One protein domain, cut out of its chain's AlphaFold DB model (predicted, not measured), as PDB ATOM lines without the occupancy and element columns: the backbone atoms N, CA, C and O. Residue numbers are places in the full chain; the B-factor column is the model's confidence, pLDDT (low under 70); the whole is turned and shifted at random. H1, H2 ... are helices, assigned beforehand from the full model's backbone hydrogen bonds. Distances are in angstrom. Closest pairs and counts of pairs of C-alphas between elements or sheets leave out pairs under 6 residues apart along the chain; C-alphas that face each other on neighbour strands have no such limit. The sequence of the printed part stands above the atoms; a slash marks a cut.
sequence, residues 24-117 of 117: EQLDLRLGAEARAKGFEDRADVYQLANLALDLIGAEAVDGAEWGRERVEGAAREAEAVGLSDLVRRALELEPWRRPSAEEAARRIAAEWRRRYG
ATOM      1  N   GLU A  24      18.315 -25.636 -17.407       97.50
ATOM      2  CA  GLU A  24      19.394 -24.780 -16.903       97.50
ATOM      3  C   GLU A  24      20.607 -25.549 -16.346       97.50
ATOM      4  O   GLU A  24      21.686 -24.976 -16.179       97.50
ATOM      5  N   GLN A  25      20.453 -26.849 -16.069       95.94
ATOM      6  CA  GLN A  25      21.553 -27.741 -15.673       95.94
ATOM      7  C   GLN A  25      22.364 -28.227 -16.886       95.94
ATOM      8  O   GLN A  25      23.461 -28.775 -16.718       95.94
ATOM      9  N   LEU A  26      21.836 -28.015 -18.097       95.12
ATOM     10  CA  LEU A  26      22.408 -28.431 -19.376       95.12
ATOM     11  C   LEU A  26      22.851 -27.223 -20.218       95.12
ATOM     12  O   LEU A  26      23.930 -27.250 -20.817       95.12
ATOM     13  N   ASP A  27      22.065 -26.144 -20.216       95.69
ATOM     14  CA  ASP A  27      22.371 -24.885 -20.896       95.69
ATOM     15  C   ASP A  27      23.086 -23.894 -19.960       95.69
ATOM     16  O   ASP A  27      22.536 -23.398 -18.975       95.69
ATOM     17  N   LEU A  28      24.337 -23.557 -20.295       94.06
ATOM     18  CA  LEU A  28      25.175 -22.664 -19.486       94.06
ATOM     19  C   LEU A  28      24.644 -21.225 -19.403       94.06
ATOM     20  O   LEU A  28      24.889 -20.558 -18.396       94.06
ATOM     21  N   ARG A  29      23.971 -20.728 -20.447       97.00
ATOM     22  CA  ARG A  29      23.443 -19.358 -20.495       97.00
ATOM     23  C   ARG A  29      22.193 -19.252 -19.636       97.00
ATOM     24  O   ARG A  29      22.137 -18.372 -18.780       97.00
ATOM     25  N   LEU A  30      21.256 -20.183 -19.803       97.62
ATOM     26  CA  LEU A  30      20.052 -20.265 -18.981       97.62
ATOM     27  C   LEU A  30      20.413 -20.498 -17.510       97.62
ATOM     28  O   LEU A  30      19.883 -19.823 -16.630       97.62
ATOM     29  N   GLY A  31      21.390 -21.372 -17.251       97.06
ATOM     30  CA  GLY A  31      21.972 -21.573 -15.928       97.06
ATOM     31  C   GLY A  31      22.516 -20.282 -15.328       97.06
ATOM     32  O   GLY A  31      22.164 -19.942 -14.205       97.06
ATOM     33  N   ALA A  32      23.351 -19.536 -16.057       97.31
ATOM     34  CA  ALA A  32      23.895 -18.264 -15.578       97.31
ATOM     35  C   ALA A  32      22.799 -17.228 -15.273       97.31
ATOM     36  O   ALA A  32      22.882 -16.538 -14.257       97.31
ATOM     37  N   GLU A  33      21.764 -17.151 -16.110       98.38
ATOM     38  CA  GLU A  33      20.628 -16.253 -15.902       98.38
ATOM     39  C   GLU A  33      19.797 -16.641 -14.672       98.38
ATOM     40  O   GLU A  33      19.432 -15.771 -13.879       98.38
ATOM     41  N   ALA A  34      19.553 -17.938 -14.462       97.81
ATOM     42  CA  ALA A  34      18.864 -18.440 -13.277       97.81
ATOM     43  C   ALA A  34      19.597 -18.045 -11.983       97.81
ATOM     44  O   ALA A  34      18.952 -17.539 -11.064       97.81
ATOM     45  N   ARG A  35      20.938 -18.175 -11.939       97.56
ATOM     46  CA  ARG A  35      21.745 -17.710 -10.785       97.56
ATOM     47  C   ARG A  35      21.658 -16.209 -10.594       97.56
ATOM     48  O   ARG A  35      21.417 -15.744  -9.489       97.56
ATOM     49  N   ALA A  36      21.813 -15.443 -11.675       98.06
ATOM     50  CA  ALA A  36      21.769 -13.985 -11.609       98.06
ATOM     51  C   ALA A  36      20.432 -13.463 -11.055       98.06
ATOM     52  O   ALA A  36      20.402 -12.415 -10.413       98.06
ATOM     53  N   LYS A  37      19.338 -14.199 -11.284       97.81
ATOM     54  CA  LYS A  37      18.001 -13.871 -10.776       97.81
ATOM     55  C   LYS A  37      17.633 -14.570  -9.458       97.81
ATOM     56  O   LYS A  37      16.556 -14.299  -8.941       97.81
ATOM     57  N   GLY A  38      18.490 -15.441  -8.916       97.88
ATOM     58  CA  GLY A  38      18.250 -16.150  -7.654       97.88
ATOM     59  C   GLY A  38      17.213 -17.280  -7.724       97.88
ATOM     60  O   GLY A  38      16.523 -17.516  -6.740       97.88
ATOM     61  N   PHE A  39      17.084 -17.959  -8.870       98.31
ATOM     62  CA  PHE A  39      16.130 -19.062  -9.100       98.31
ATOM     63  C   PHE A  39      16.820 -20.426  -9.289       98.31
ATOM     64  O   PHE A  39      16.320 -21.289 -10.006       98.31
ATOM     65  N   GLU A  40      17.996 -20.623  -8.695       95.75
ATOM     66  CA  GLU A  40      18.764 -21.878  -8.800       95.75
ATOM     67  C   GLU A  40      18.030 -23.070  -8.178       95.75
ATOM     68  O   GLU A  40      18.131 -24.191  -8.668       95.75
ATOM     69  N   ASP A  41      17.238 -22.807  -7.140       96.12
ATOM     70  CA  ASP A  41      16.402 -23.776  -6.430       96.12
ATOM     71  C   ASP A  41      15.255 -24.332  -7.292       96.12
ATOM     72  O   ASP A  41      14.658 -25.360  -6.979       96.12
ATOM     73  N   ARG A  42      14.923 -23.669  -8.405       98.12
ATOM     74  CA  ARG A  42      13.826 -24.080  -9.292       98.12
ATOM     75  C   ARG A  42      14.162 -25.306 -10.139       98.12
ATOM     76  O   ARG A  42      13.244 -25.882 -10.734       98.12
ATOM     77  N   ALA A  43      15.425 -25.732 -10.170       97.75
ATOM     78  CA  ALA A  43      15.819 -27.017 -10.738       97.75
ATOM     79  C   ALA A  43      15.166 -28.182  -9.974       97.75
ATOM     80  O   ALA A  43      14.627 -29.100 -10.593       97.75
ATOM     81  N   ASP A  44      15.100 -28.094  -8.644       97.19
ATOM     82  CA  ASP A  44      14.513 -29.139  -7.798       97.19
ATOM     83  C   ASP A  44      13.003 -29.271  -8.032       97.19
ATOM     84  O   ASP A  44      12.446 -30.365  -7.987       97.19
ATOM     85  N   VAL A  45      12.321 -28.164  -8.341       98.50
ATOM     86  CA  VAL A  45      10.884 -28.166  -8.669       98.50
ATOM     87  C   VAL A  45      10.616 -28.873 -10.000       98.50
ATOM     88  O   VAL A  45       9.641 -29.615 -10.119       98.50
ATOM     89  N   TYR A  46      11.494 -28.678 -10.985       98.50
ATOM     90  CA  TYR A  46      11.434 -29.389 -12.262       98.50
ATOM     91  C   TYR A  46      11.650 -30.894 -12.052       98.50
ATOM     92  O   TYR A  46      10.855 -31.720 -12.502       98.50
ATOM     93  N   GLN A  47      12.677 -31.248 -11.277       97.56
ATOM     94  CA  GLN A  47      12.991 -32.633 -10.923       97.56
ATOM     95  C   GLN A  47      11.872 -33.302 -10.116       97.56
ATOM     96  O   GLN A  47      11.564 -34.467 -10.354       97.56
ATOM     97  N   LEU A  48      11.211 -32.567  -9.218       97.44
ATOM     98  CA  LEU A  48      10.056 -33.048  -8.464       97.44
ATOM     99  C   LEU A  48       8.867 -33.375  -9.378       97.44
ATOM    100  O   LEU A  48       8.190 -34.376  -9.158       97.44
ATOM    101  N   ALA A  49       8.608 -32.558 -10.403       98.00
ATOM    102  CA  ALA A  49       7.559 -32.851 -11.376       98.00
ATOM    103  C   ALA A  49       7.888 -34.098 -12.207       98.00
ATOM    104  O   ALA A  49       7.020 -34.950 -12.379       98.00
ATOM    105  N   ASN A  50       9.141 -34.249 -12.642       98.12
ATOM    106  CA  ASN A  50       9.590 -35.462 -13.326       98.12
ATOM    107  C   ASN A  50       9.509 -36.709 -12.438       98.12
ATOM    108  O   ASN A  50       9.072 -37.756 -12.902       98.12
ATOM    109  N   LEU A  51       9.838 -36.598 -11.149       97.06
ATOM    110  CA  LEU A  51       9.640 -37.685 -10.190       97.06
ATOM    111  C   LEU A  51       8.158 -38.047 -10.040       97.06
ATOM    112  O   LEU A  51       7.814 -39.221  -9.983       97.06
ATOM    113  N   ALA A  52       7.267 -37.054  -9.988       96.25
ATOM    114  CA  ALA A  52       5.834 -37.313  -9.915       96.25
ATOM    115  C   ALA A  52       5.316 -38.052 -11.160       96.25
ATOM    116  O   ALA A  52       4.470 -38.931 -11.013       96.25
ATOM    117  N   LEU A  53       5.827 -37.723 -12.352       97.25
ATOM    118  CA  LEU A  53       5.511 -38.428 -13.600       97.25
ATOM    119  C   LEU A  53       6.000 -39.881 -13.563       97.25
ATOM    120  O   LEU A  53       5.215 -40.793 -13.812       97.25
ATOM    121  N   ASP A  54       7.251 -40.100 -13.162       97.00
ATOM    122  CA  ASP A  54       7.834 -41.441 -13.042       97.00
ATOM    123  C   ASP A  54       7.040 -42.325 -12.061       97.00
ATOM    124  O   ASP A  54       6.679 -43.460 -12.373       97.00
ATOM    125  N   LEU A  55       6.641 -41.771 -10.908       96.19
ATOM    126  CA  LEU A  55       5.838 -42.476  -9.903       96.19
ATOM    127  C   LEU A  55       4.445 -42.895 -10.397       96.19
ATOM    128  O   LEU A  55       3.884 -43.856  -9.868       96.19
ATOM    129  N   ILE A  56       3.876 -42.193 -11.383       95.50
ATOM    130  CA  ILE A  56       2.592 -42.561 -12.003       95.50
ATOM    131  C   ILE A  56       2.767 -43.395 -13.281       95.50
ATOM    132  O   ILE A  56       1.775 -43.708 -13.935       95.50
ATOM    133  N   GLY A  57       4.002 -43.775 -13.624       96.44
ATOM    134  CA  GLY A  57       4.328 -44.552 -14.821       96.44
ATOM    135  C   GLY A  57       4.319 -43.746 -16.123       96.44
ATOM    136  O   GLY A  57       4.284 -44.345 -17.197       96.44
ATOM    137  N   ALA A  58       4.332 -42.415 -16.039       96.81
ATOM    138  CA  ALA A  58       4.431 -41.522 -17.188       96.81
ATOM    139  C   ALA A  58       5.898 -41.205 -17.520       96.81
ATOM    140  O   ALA A  58       6.779 -41.264 -16.664       96.81
ATOM    141  N   GLU A  59       6.161 -40.832 -18.773       96.00
ATOM    142  CA  GLU A  59       7.504 -40.452 -19.214       96.00
ATOM    143  C   GLU A  59       7.911 -39.089 -18.623       96.00
ATOM    144  O   GLU A  59       7.171 -38.104 -18.714       96.00
ATOM    145  N   ALA A  60       9.098 -39.031 -18.014       97.25
ATOM    146  CA  ALA A  60       9.698 -37.785 -17.554       97.25
ATOM    147  C   ALA A  60      10.139 -36.910 -18.740       97.25
ATOM    148  O   ALA A  60      10.495 -37.401 -19.809       97.25
ATOM    149  N   VAL A  61      10.162 -35.592 -18.545       98.19
ATOM    150  CA  VAL A  61      10.619 -34.637 -19.559       98.19
ATOM    151  C   VAL A  61      12.021 -34.167 -19.192       98.19
ATOM    152  O   VAL A  61      12.186 -33.232 -18.404       98.19
ATOM    153  N   ASP A  62      13.049 -34.793 -19.761       97.25
ATOM    154  CA  ASP A  62      14.421 -34.303 -19.603       97.25
ATOM    155  C   ASP A  62      14.576 -32.922 -20.256       97.25
ATOM    156  O   ASP A  62      14.051 -32.654 -21.338       97.25
ATOM    157  N   GLY A  63      15.312 -32.030 -19.601       97.25
ATOM    158  CA  GLY A  63      15.552 -30.669 -20.064       97.25
ATOM    159  C   GLY A  63      16.264 -30.595 -21.417       97.25
ATOM    160  O   GLY A  63      16.084 -29.608 -22.127       97.25
ATOM    161  N   ALA A  64      17.024 -31.628 -21.805       96.12
ATOM    162  CA  ALA A  64      17.633 -31.741 -23.132       96.12
ATOM    163  C   ALA A  64      16.583 -31.897 -24.241       96.12
ATOM    164  O   ALA A  64      16.811 -31.499 -25.381       96.12
ATOM    165  N   GLU A  65      15.439 -32.481 -23.896       96.00
ATOM    166  CA  GLU A  65      14.340 -32.806 -24.802       96.00
ATOM    167  C   GLU A  65      13.113 -31.931 -24.525       96.00
ATOM    168  O   GLU A  65      11.988 -32.269 -24.908       96.00
ATOM    169  N   TRP A  66      13.319 -30.810 -23.828       98.06
ATOM    170  CA  TRP A  66      12.238 -29.910 -23.481       98.06
ATOM    171  C   TRP A  66      11.530 -29.416 -24.744       98.06
ATOM    172  O   TRP A  66      12.139 -28.910 -25.687       98.06
ATOM    173  N   GLY A  67      10.205 -29.510 -24.735       97.81
ATOM    174  CA  GLY A  67       9.352 -28.975 -25.780       97.81
ATOM    175  C   GLY A  67       7.952 -28.759 -25.239       97.81
ATOM    176  O   GLY A  67       7.456 -29.561 -24.447       97.81
ATOM    177  N   ARG A  68       7.289 -27.686 -25.682       97.94
ATOM    178  CA  ARG A  68       5.943 -27.342 -25.200       97.94
ATOM    179  C   ARG A  68       4.955 -28.500 -25.361       97.94
ATOM    180  O   ARG A  68       4.209 -28.784 -24.436       97.94
ATOM    181  N   GLU A  69       4.982 -29.197 -26.494       98.19
ATOM    182  CA  GLU A  69       4.101 -30.348 -26.730       98.19
ATOM    183  C   GLU A  69       4.375 -31.517 -25.775       98.19
ATOM    184  O   GLU A  69       3.430 -32.144 -25.299       98.19
ATOM    185  N   ARG A  70       5.648 -31.776 -25.441       98.12
ATOM    186  CA  ARG A  70       6.036 -32.801 -24.459       98.12
ATOM    187  C   ARG A  70       5.545 -32.450 -23.061       98.12
ATOM    188  O   ARG A  70       4.956 -33.299 -22.402       98.12
ATOM    189  N   VAL A  71       5.708 -31.194 -22.643       98.56
ATOM    190  CA  VAL A  71       5.189 -30.710 -21.354       98.56
ATOM    191  C   VAL A  71       3.667 -30.843 -21.286       98.56
ATOM    192  O   VAL A  71       3.141 -31.318 -20.285       98.56
ATOM    193  N   GLU A  72       2.945 -30.488 -22.352       98.56
ATOM    194  CA  GLU A  72       1.486 -30.661 -22.402       98.56
ATOM    195  C   GLU A  72       1.056 -32.137 -22.465       98.56
ATOM    196  O   GLU A  72      -0.004 -32.498 -21.957       98.56
ATOM    197  N   GLY A  73       1.855 -33.017 -23.075       98.50
ATOM    198  CA  GLY A  73       1.681 -34.470 -22.989       98.50
ATOM    199  C   GLY A  73       1.795 -34.963 -21.549       98.50
ATOM    200  O   GLY A  73       0.847 -35.531 -21.017       98.50
ATOM    201  N   ALA A  74       2.901 -34.643 -20.882       98.38
ATOM    202  CA  ALA A  74       3.141 -35.009 -19.490       98.38
ATOM    203  C   ALA A  74       2.077 -34.441 -18.530       98.38
ATOM    204  O   ALA A  74       1.609 -35.121 -17.618       98.38
ATOM    205  N   ALA A  75       1.635 -33.201 -18.755       98.56
ATOM    206  CA  ALA A  75       0.569 -32.591 -17.969       98.56
ATOM    207  C   ALA A  75      -0.777 -33.321 -18.134       98.56
ATOM    208  O   ALA A  75      -1.560 -33.347 -17.184       98.56
ATOM    209  N   ARG A  76      -1.060 -33.911 -19.303       98.56
ATOM    210  CA  ARG A  76      -2.257 -34.741 -19.521       98.56
ATOM    211  C   ARG A  76      -2.163 -36.072 -18.779       98.56
ATOM    212  O   ARG A  76      -3.112 -36.431 -18.095       98.56
ATOM    213  N   GLU A  77      -1.014 -36.742 -18.810       98.31
ATOM    214  CA  GLU A  77      -0.795 -37.968 -18.019       98.31
ATOM    215  C   GLU A  77      -1.018 -37.713 -16.513       98.31
ATOM    216  O   GLU A  77      -1.688 -38.476 -15.812       98.31
ATOM    217  N   ALA A  78      -0.549 -36.566 -16.013       97.81
ATOM    218  CA  ALA A  78      -0.722 -36.161 -14.620       97.81
ATOM    219  C   ALA A  78      -2.155 -35.719 -14.243       97.81
ATOM    220  O   ALA A  78      -2.429 -35.468 -13.063       97.81
ATOM    221  N   GLU A  79      -3.085 -35.617 -15.198       96.88
ATOM    222  CA  GLU A  79      -4.488 -35.270 -14.937       96.88
ATOM    223  C   GLU A  79      -5.180 -36.333 -14.076       96.88
ATOM    224  O   GLU A  79      -5.900 -35.989 -13.133       96.88
ATOM    225  N   ALA A  80      -4.864 -37.613 -14.296       92.19
ATOM    226  CA  ALA A  80      -5.384 -38.729 -13.504       92.19
ATOM    227  C   ALA A  80      -5.097 -38.555 -12.001       92.19
ATOM    228  O   ALA A  80      -5.934 -38.869 -11.148       92.19
ATOM    229  N   VAL A  81      -3.943 -37.957 -11.678       94.00
ATOM    230  CA  VAL A  81      -3.521 -37.616 -10.315       94.00
ATOM    231  C   VAL A  81      -3.688 -36.131  -9.974       94.00
ATOM    232  O   VAL A  81      -3.256 -35.695  -8.914       94.00
ATOM    233  N   GLY A  82      -4.458 -35.365 -10.751       96.06
ATOM    234  CA  GLY A  82      -4.854 -33.992 -10.406       96.06
ATOM    235  C   GLY A  82      -3.690 -32.997 -10.380       96.06
ATOM    236  O   GLY A  82      -3.840 -31.886  -9.883       96.06
ATOM    237  N   LEU A  83      -2.524 -33.381 -10.909       97.50
ATOM    238  CA  LEU A  83      -1.306 -32.571 -10.879       97.50
ATOM    239  C   LEU A  83      -1.009 -31.886 -12.218       97.50
ATOM    240  O   LEU A  83       0.043 -31.267 -12.343       97.50
ATOM    241  N   SER A  84      -1.926 -31.926 -13.192       98.25
ATOM    242  CA  SER A  84      -1.738 -31.349 -14.536       98.25
ATOM    243  C   SER A  84      -1.187 -29.913 -14.513       98.25
ATOM    244  O   SER A  84      -0.132 -29.628 -15.080       98.25
ATOM    245  N   ASP A  85      -1.833 -29.014 -13.763       98.00
ATOM    246  CA  ASP A  85      -1.409 -27.611 -13.640       98.00
ATOM    247  C   ASP A  85      -0.096 -27.418 -12.878       98.00
ATOM    248  O   ASP A  85       0.599 -26.409 -13.060       98.00
ATOM    249  N   LEU A  86       0.235 -28.337 -11.969       98.06
ATOM    250  CA  LEU A  86       1.530 -28.319 -11.305       98.06
ATOM    251  C   LEU A  86       2.615 -28.712 -12.303       98.06
ATOM    252  O   LEU A  86       3.566 -27.952 -12.446       98.06
ATOM    253  N   VAL A  87       2.439 -29.827 -13.015       98.56
ATOM    254  CA  VAL A  87       3.388 -30.338 -14.014       98.56
ATOM    255  C   VAL A  87       3.652 -29.296 -15.094       98.56
ATOM    256  O   VAL A  87       4.807 -28.945 -15.314       98.56
ATOM    257  N   ARG A  88       2.604 -28.701 -15.681       98.62
ATOM    258  CA  ARG A  88       2.743 -27.666 -16.720       98.62
ATOM    259  C   ARG A  88       3.639 -26.505 -16.285       98.62
ATOM    260  O   ARG A  88       4.460 -26.033 -17.059       98.62
ATOM    261  N   ARG A  89       3.484 -26.043 -15.041       98.56
ATOM    262  CA  ARG A  89       4.213 -24.872 -14.525       98.56
ATOM    263  C   ARG A  89       5.578 -25.231 -13.951       98.56
ATOM    264  O   ARG A  89       6.500 -24.432 -14.036       98.56
ATOM    265  N   ALA A  90       5.715 -26.410 -13.352       98.56
ATOM    266  CA  ALA A  90       6.979 -26.908 -12.823       98.56
ATOM    267  C   ALA A  90       7.959 -27.279 -13.943       98.56
ATOM    268  O   ALA A  90       9.157 -27.065 -13.784       98.56
ATOM    269  N   LEU A  91       7.453 -27.750 -15.086       98.62
ATOM    270  CA  LEU A  91       8.247 -28.064 -16.272       98.62
ATOM    271  C   LEU A  91       8.399 -26.879 -17.238       98.62
ATOM    272  O   LEU A  91       8.688 -27.079 -18.413       98.62
ATOM    273  N   GLU A  92       8.217 -25.634 -16.789       98.62
ATOM    274  CA  GLU A  92       8.532 -24.462 -17.618       98.62
ATOM    275  C   GLU A  92      10.027 -24.411 -17.962       98.62
ATOM    276  O   GLU A  92      10.883 -24.700 -17.118       98.62
ATOM    277  N   LEU A  93      10.352 -23.995 -19.192       98.44
ATOM    278  CA  LEU A  93      11.740 -23.861 -19.652       98.44
ATOM    279  C   LEU A  93      12.522 -22.915 -18.738       98.44
ATOM    280  O   LEU A  93      13.625 -23.214 -18.292       98.44
ATOM    281  N   GLU A  94      11.910 -21.772 -18.452       98.31
ATOM    282  CA  GLU A  94      12.503 -20.673 -17.710       98.31
ATOM    283  C   GLU A  94      12.303 -20.865 -16.194       98.31
ATOM    284  O   GLU A  94      11.159 -20.842 -15.728       98.31
ATOM    285  N   PRO A  95      13.379 -20.982 -15.387       98.44
ATOM    286  CA  PRO A  95      13.272 -21.251 -13.949       98.44
ATOM    287  C   PRO A  95      12.401 -20.245 -13.180       98.44
ATOM    288  O   PRO A  95      11.613 -20.631 -12.322       98.44
ATOM    289  N   TRP A  96      12.455 -18.959 -13.536       98.38
ATOM    290  CA  TRP A  96      11.656 -17.894 -12.905       98.38
ATOM    291  C   TRP A  96      10.151 -17.948 -13.214       98.38
ATOM    292  O   TRP A  96       9.385 -17.207 -12.602       98.38
ATOM    293  N   ARG A  97       9.704 -18.796 -14.150       98.31
ATOM    294  CA  ARG A  97       8.272 -19.063 -14.379       98.31
ATOM    295  C   ARG A  97       7.745 -20.231 -13.549       98.31
ATOM    296  O   ARG A  97       6.530 -20.405 -13.449       98.31
ATOM    297  N   ARG A  98       8.640 -21.023 -12.952       98.56
ATOM    298  CA  ARG A  98       8.276 -22.178 -12.132       98.56
ATOM    299  C   ARG A  98       7.805 -21.727 -10.745       98.56
ATOM    300  O   ARG A  98       8.345 -20.757 -10.196       98.56
ATOM    301  N   PRO A  99       6.831 -22.436 -10.144       98.31
ATOM    302  CA  PRO A  99       6.452 -22.192  -8.758       98.31
ATOM    303  C   PRO A  99       7.631 -22.471  -7.822       98.31
ATOM    304  O   PRO A  99       8.571 -23.184  -8.169       98.31
ATOM    305  N   SER A 100       7.560 -21.940  -6.610       98.25
ATOM    306  CA  SER A 100       8.467 -22.333  -5.532       98.25
ATOM    307  C   SER A 100       8.232 -23.757  -5.049       98.25
ATOM    308  O   SER A 100       7.142 -24.310  -5.210       98.25
ATOM    309  N   ALA A 101       9.242 -24.337  -4.393       97.19
ATOM    310  CA  ALA A 101       9.115 -25.635  -3.736       97.19
ATOM    311  C   ALA A 101       7.961 -25.651  -2.717       97.19
ATOM    312  O   ALA A 101       7.194 -26.609  -2.657       97.19
ATOM    313  N   GLU A 102       7.773 -24.558  -1.972       97.88
ATOM    314  CA  GLU A 102       6.674 -24.419  -1.013       97.88
ATOM    315  C   GLU A 102       5.301 -24.394  -1.711       97.88
ATOM    316  O   GLU A 102       4.360 -25.061  -1.282       97.88
ATOM    317  N   GLU A 103       5.164 -23.660  -2.820       98.06
ATOM    318  CA  GLU A 103       3.938 -23.660  -3.625       98.06
ATOM    319  C   GLU A 103       3.659 -25.019  -4.272       98.06
ATOM    320  O   GLU A 103       2.503 -25.450  -4.300       98.06
ATOM    321  N   ALA A 104       4.692 -25.702  -4.770       98.00
ATOM    322  CA  ALA A 104       4.579 -27.044  -5.329       98.00
ATOM    323  C   ALA A 104       4.105 -28.043  -4.260       98.00
ATOM    324  O   ALA A 104       3.095 -28.720  -4.458       98.00
ATOM    325  N   ALA A 105       4.751 -28.057  -3.091       97.25
ATOM    326  CA  ALA A 105       4.380 -28.912  -1.966       97.25
ATOM    327  C   ALA A 105       2.945 -28.642  -1.484       97.25
ATOM    328  O   ALA A 105       2.169 -29.580  -1.294       97.25
ATOM    329  N   ARG A 106       2.550 -27.365  -1.354       97.56
ATOM    330  CA  ARG A 106       1.174 -26.986  -0.988       97.56
ATOM    331  C   ARG A 106       0.139 -27.526  -1.972       97.56
ATOM    332  O   ARG A 106      -0.919 -27.976  -1.536       97.56
ATOM    333  N   ARG A 107       0.428 -27.492  -3.275       95.81
ATOM    334  CA  ARG A 107      -0.471 -28.019  -4.316       95.81
ATOM    335  C   ARG A 107      -0.602 -29.534  -4.247       95.81
ATOM    336  O   ARG A 107      -1.723 -30.028  -4.236       95.81
ATOM    337  N   ILE A 108       0.513 -30.251  -4.111       96.06
ATOM    338  CA  ILE A 108       0.502 -31.711  -3.936       96.06
ATOM    339  C   ILE A 108      -0.311 -32.089  -2.689       96.06
ATOM    340  O   ILE A 108      -1.200 -32.935  -2.752       96.06
ATOM    341  N   ALA A 109      -0.075 -31.410  -1.563       96.94
ATOM    342  CA  ALA A 109      -0.805 -31.654  -0.322       96.94
ATOM    343  C   ALA A 109      -2.302 -31.304  -0.421       96.94
ATOM    344  O   ALA A 109      -3.134 -31.937   0.233       96.94
ATOM    345  N   ALA A 110      -2.670 -30.287  -1.205       96.38
ATOM    346  CA  ALA A 110      -4.066 -29.952  -1.468       96.38
ATOM    347  C   ALA A 110      -4.768 -31.060  -2.267       96.38
ATOM    348  O   ALA A 110      -5.845 -31.492  -1.862       96.38
ATOM    349  N   GLU A 111      -4.136 -31.571  -3.326       95.00
ATOM    350  CA  GLU A 111      -4.680 -32.686  -4.112       95.00
ATOM    351  C   GLU A 111      -4.799 -33.973  -3.296       95.00
ATOM    352  O   GLU A 111      -5.815 -34.664  -3.378       95.00
ATOM    353  N   TRP A 112      -3.811 -34.267  -2.447       94.62
ATOM    354  CA  TRP A 112      -3.883 -35.396  -1.521       94.62
ATOM    355  C   TRP A 112      -5.091 -35.287  -0.583       94.62
ATOM    356  O   TRP A 112      -5.903 -36.207  -0.507       94.62
ATOM    357  N   ARG A 113      -5.252 -34.140   0.093       96.62
ATOM    358  CA  ARG A 113      -6.389 -33.899   0.997       96.62
ATOM    359  C   ARG A 113      -7.728 -33.969   0.274       96.62
ATOM    360  O   ARG A 113      -8.666 -34.517   0.823       96.62
ATOM    361  N   ARG A 114      -7.816 -33.455  -0.953       94.75
ATOM    362  CA  ARG A 114      -9.042 -33.510  -1.761       94.75
ATOM    363  C   ARG A 114      -9.474 -34.945  -2.079       94.75
ATOM    364  O   ARG A 114     -10.663 -35.184  -2.255       94.75
ATOM    365  N   ARG A 115      -8.526 -35.877  -2.218       91.62
ATOM    366  CA  ARG A 115      -8.809 -37.273  -2.586       91.62
ATOM    367  C   ARG A 115      -8.999 -38.218  -1.410       91.62
ATOM    368  O   ARG A 115      -9.765 -39.167  -1.540       91.62
ATOM    369  N   TYR A 116      -8.244 -38.012  -0.337       92.31
ATOM    370  CA  TYR A 116      -8.115 -38.990   0.747       92.31
ATOM    371  C   TYR A 116      -8.428 -38.423   2.135       92.31
ATOM    372  O   TYR A 116      -8.363 -39.172   3.108       92.31
ATOM    373  N   GLY A 117      -8.694 -37.117   2.242       78.38
ATOM    374  CA  GLY A 117      -9.178 -36.475   3.467       78.38
ATOM    375  C   GLY A 117     -10.694 -36.481   3.516       78.38
ATOM    376  O   GLY A 117     -11.219 -36.728   4.622       78.38
TER     377      GLY A 117
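What this domain is: This is residues 24 to 117 of the 117 residues of the protein "Protein kinase domain-containing protein" of Pyrobaculum sp (UniProt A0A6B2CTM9). H1 lies apart at one end of an elongated body in which short H4 sits among H2, H3 and H5; the last residues of H5 make the other end. The 94 printed residues hold five named helices, H1 to H5, and no named strand: all helix. The whole is compact, with a radius of gyration of the C-alphas of 13.2 A, spanning 42 by 25 by 17 A.

How they stand to each other: H1, residues 28 to 36, is apart from H2, residues 42 to 55. H3, residues 68 to 77, and H4, residues 84 to 90, form a hairpin; their closest C-alphas, Ala 75 and Ser 84, are 4.3 A apart. H2 touches H4 with residues 45 to 49 alone, closest C-alphas Tyr 46 and Ala 90, 5.1 A. H5, residues 101 to 116, makes a hairpin with H4, only just touching it with 3 pairs of C-alphas within 8 A, closest Leu 86 and Ala 104, 6.8 A. Every O i to N i+4 pair is within hydrogen-bond range in H1, H2, H3 and H5; in H4, 2 of 3.

Where its parts are: H1 begins at C-alpha 28 (25.175, -22.664, -19.486). H2 is 20.1 A long; H5, 22.3 A, ends at C-alpha 116 (-8.115, -38.990, 0.747).

The domain as a whole: The farthest C-alphas, Arg 29 and Gly 117, are 43.9 A apart. The H2 to H3 link is long. The printed part has no cut; no printed residue is under 70.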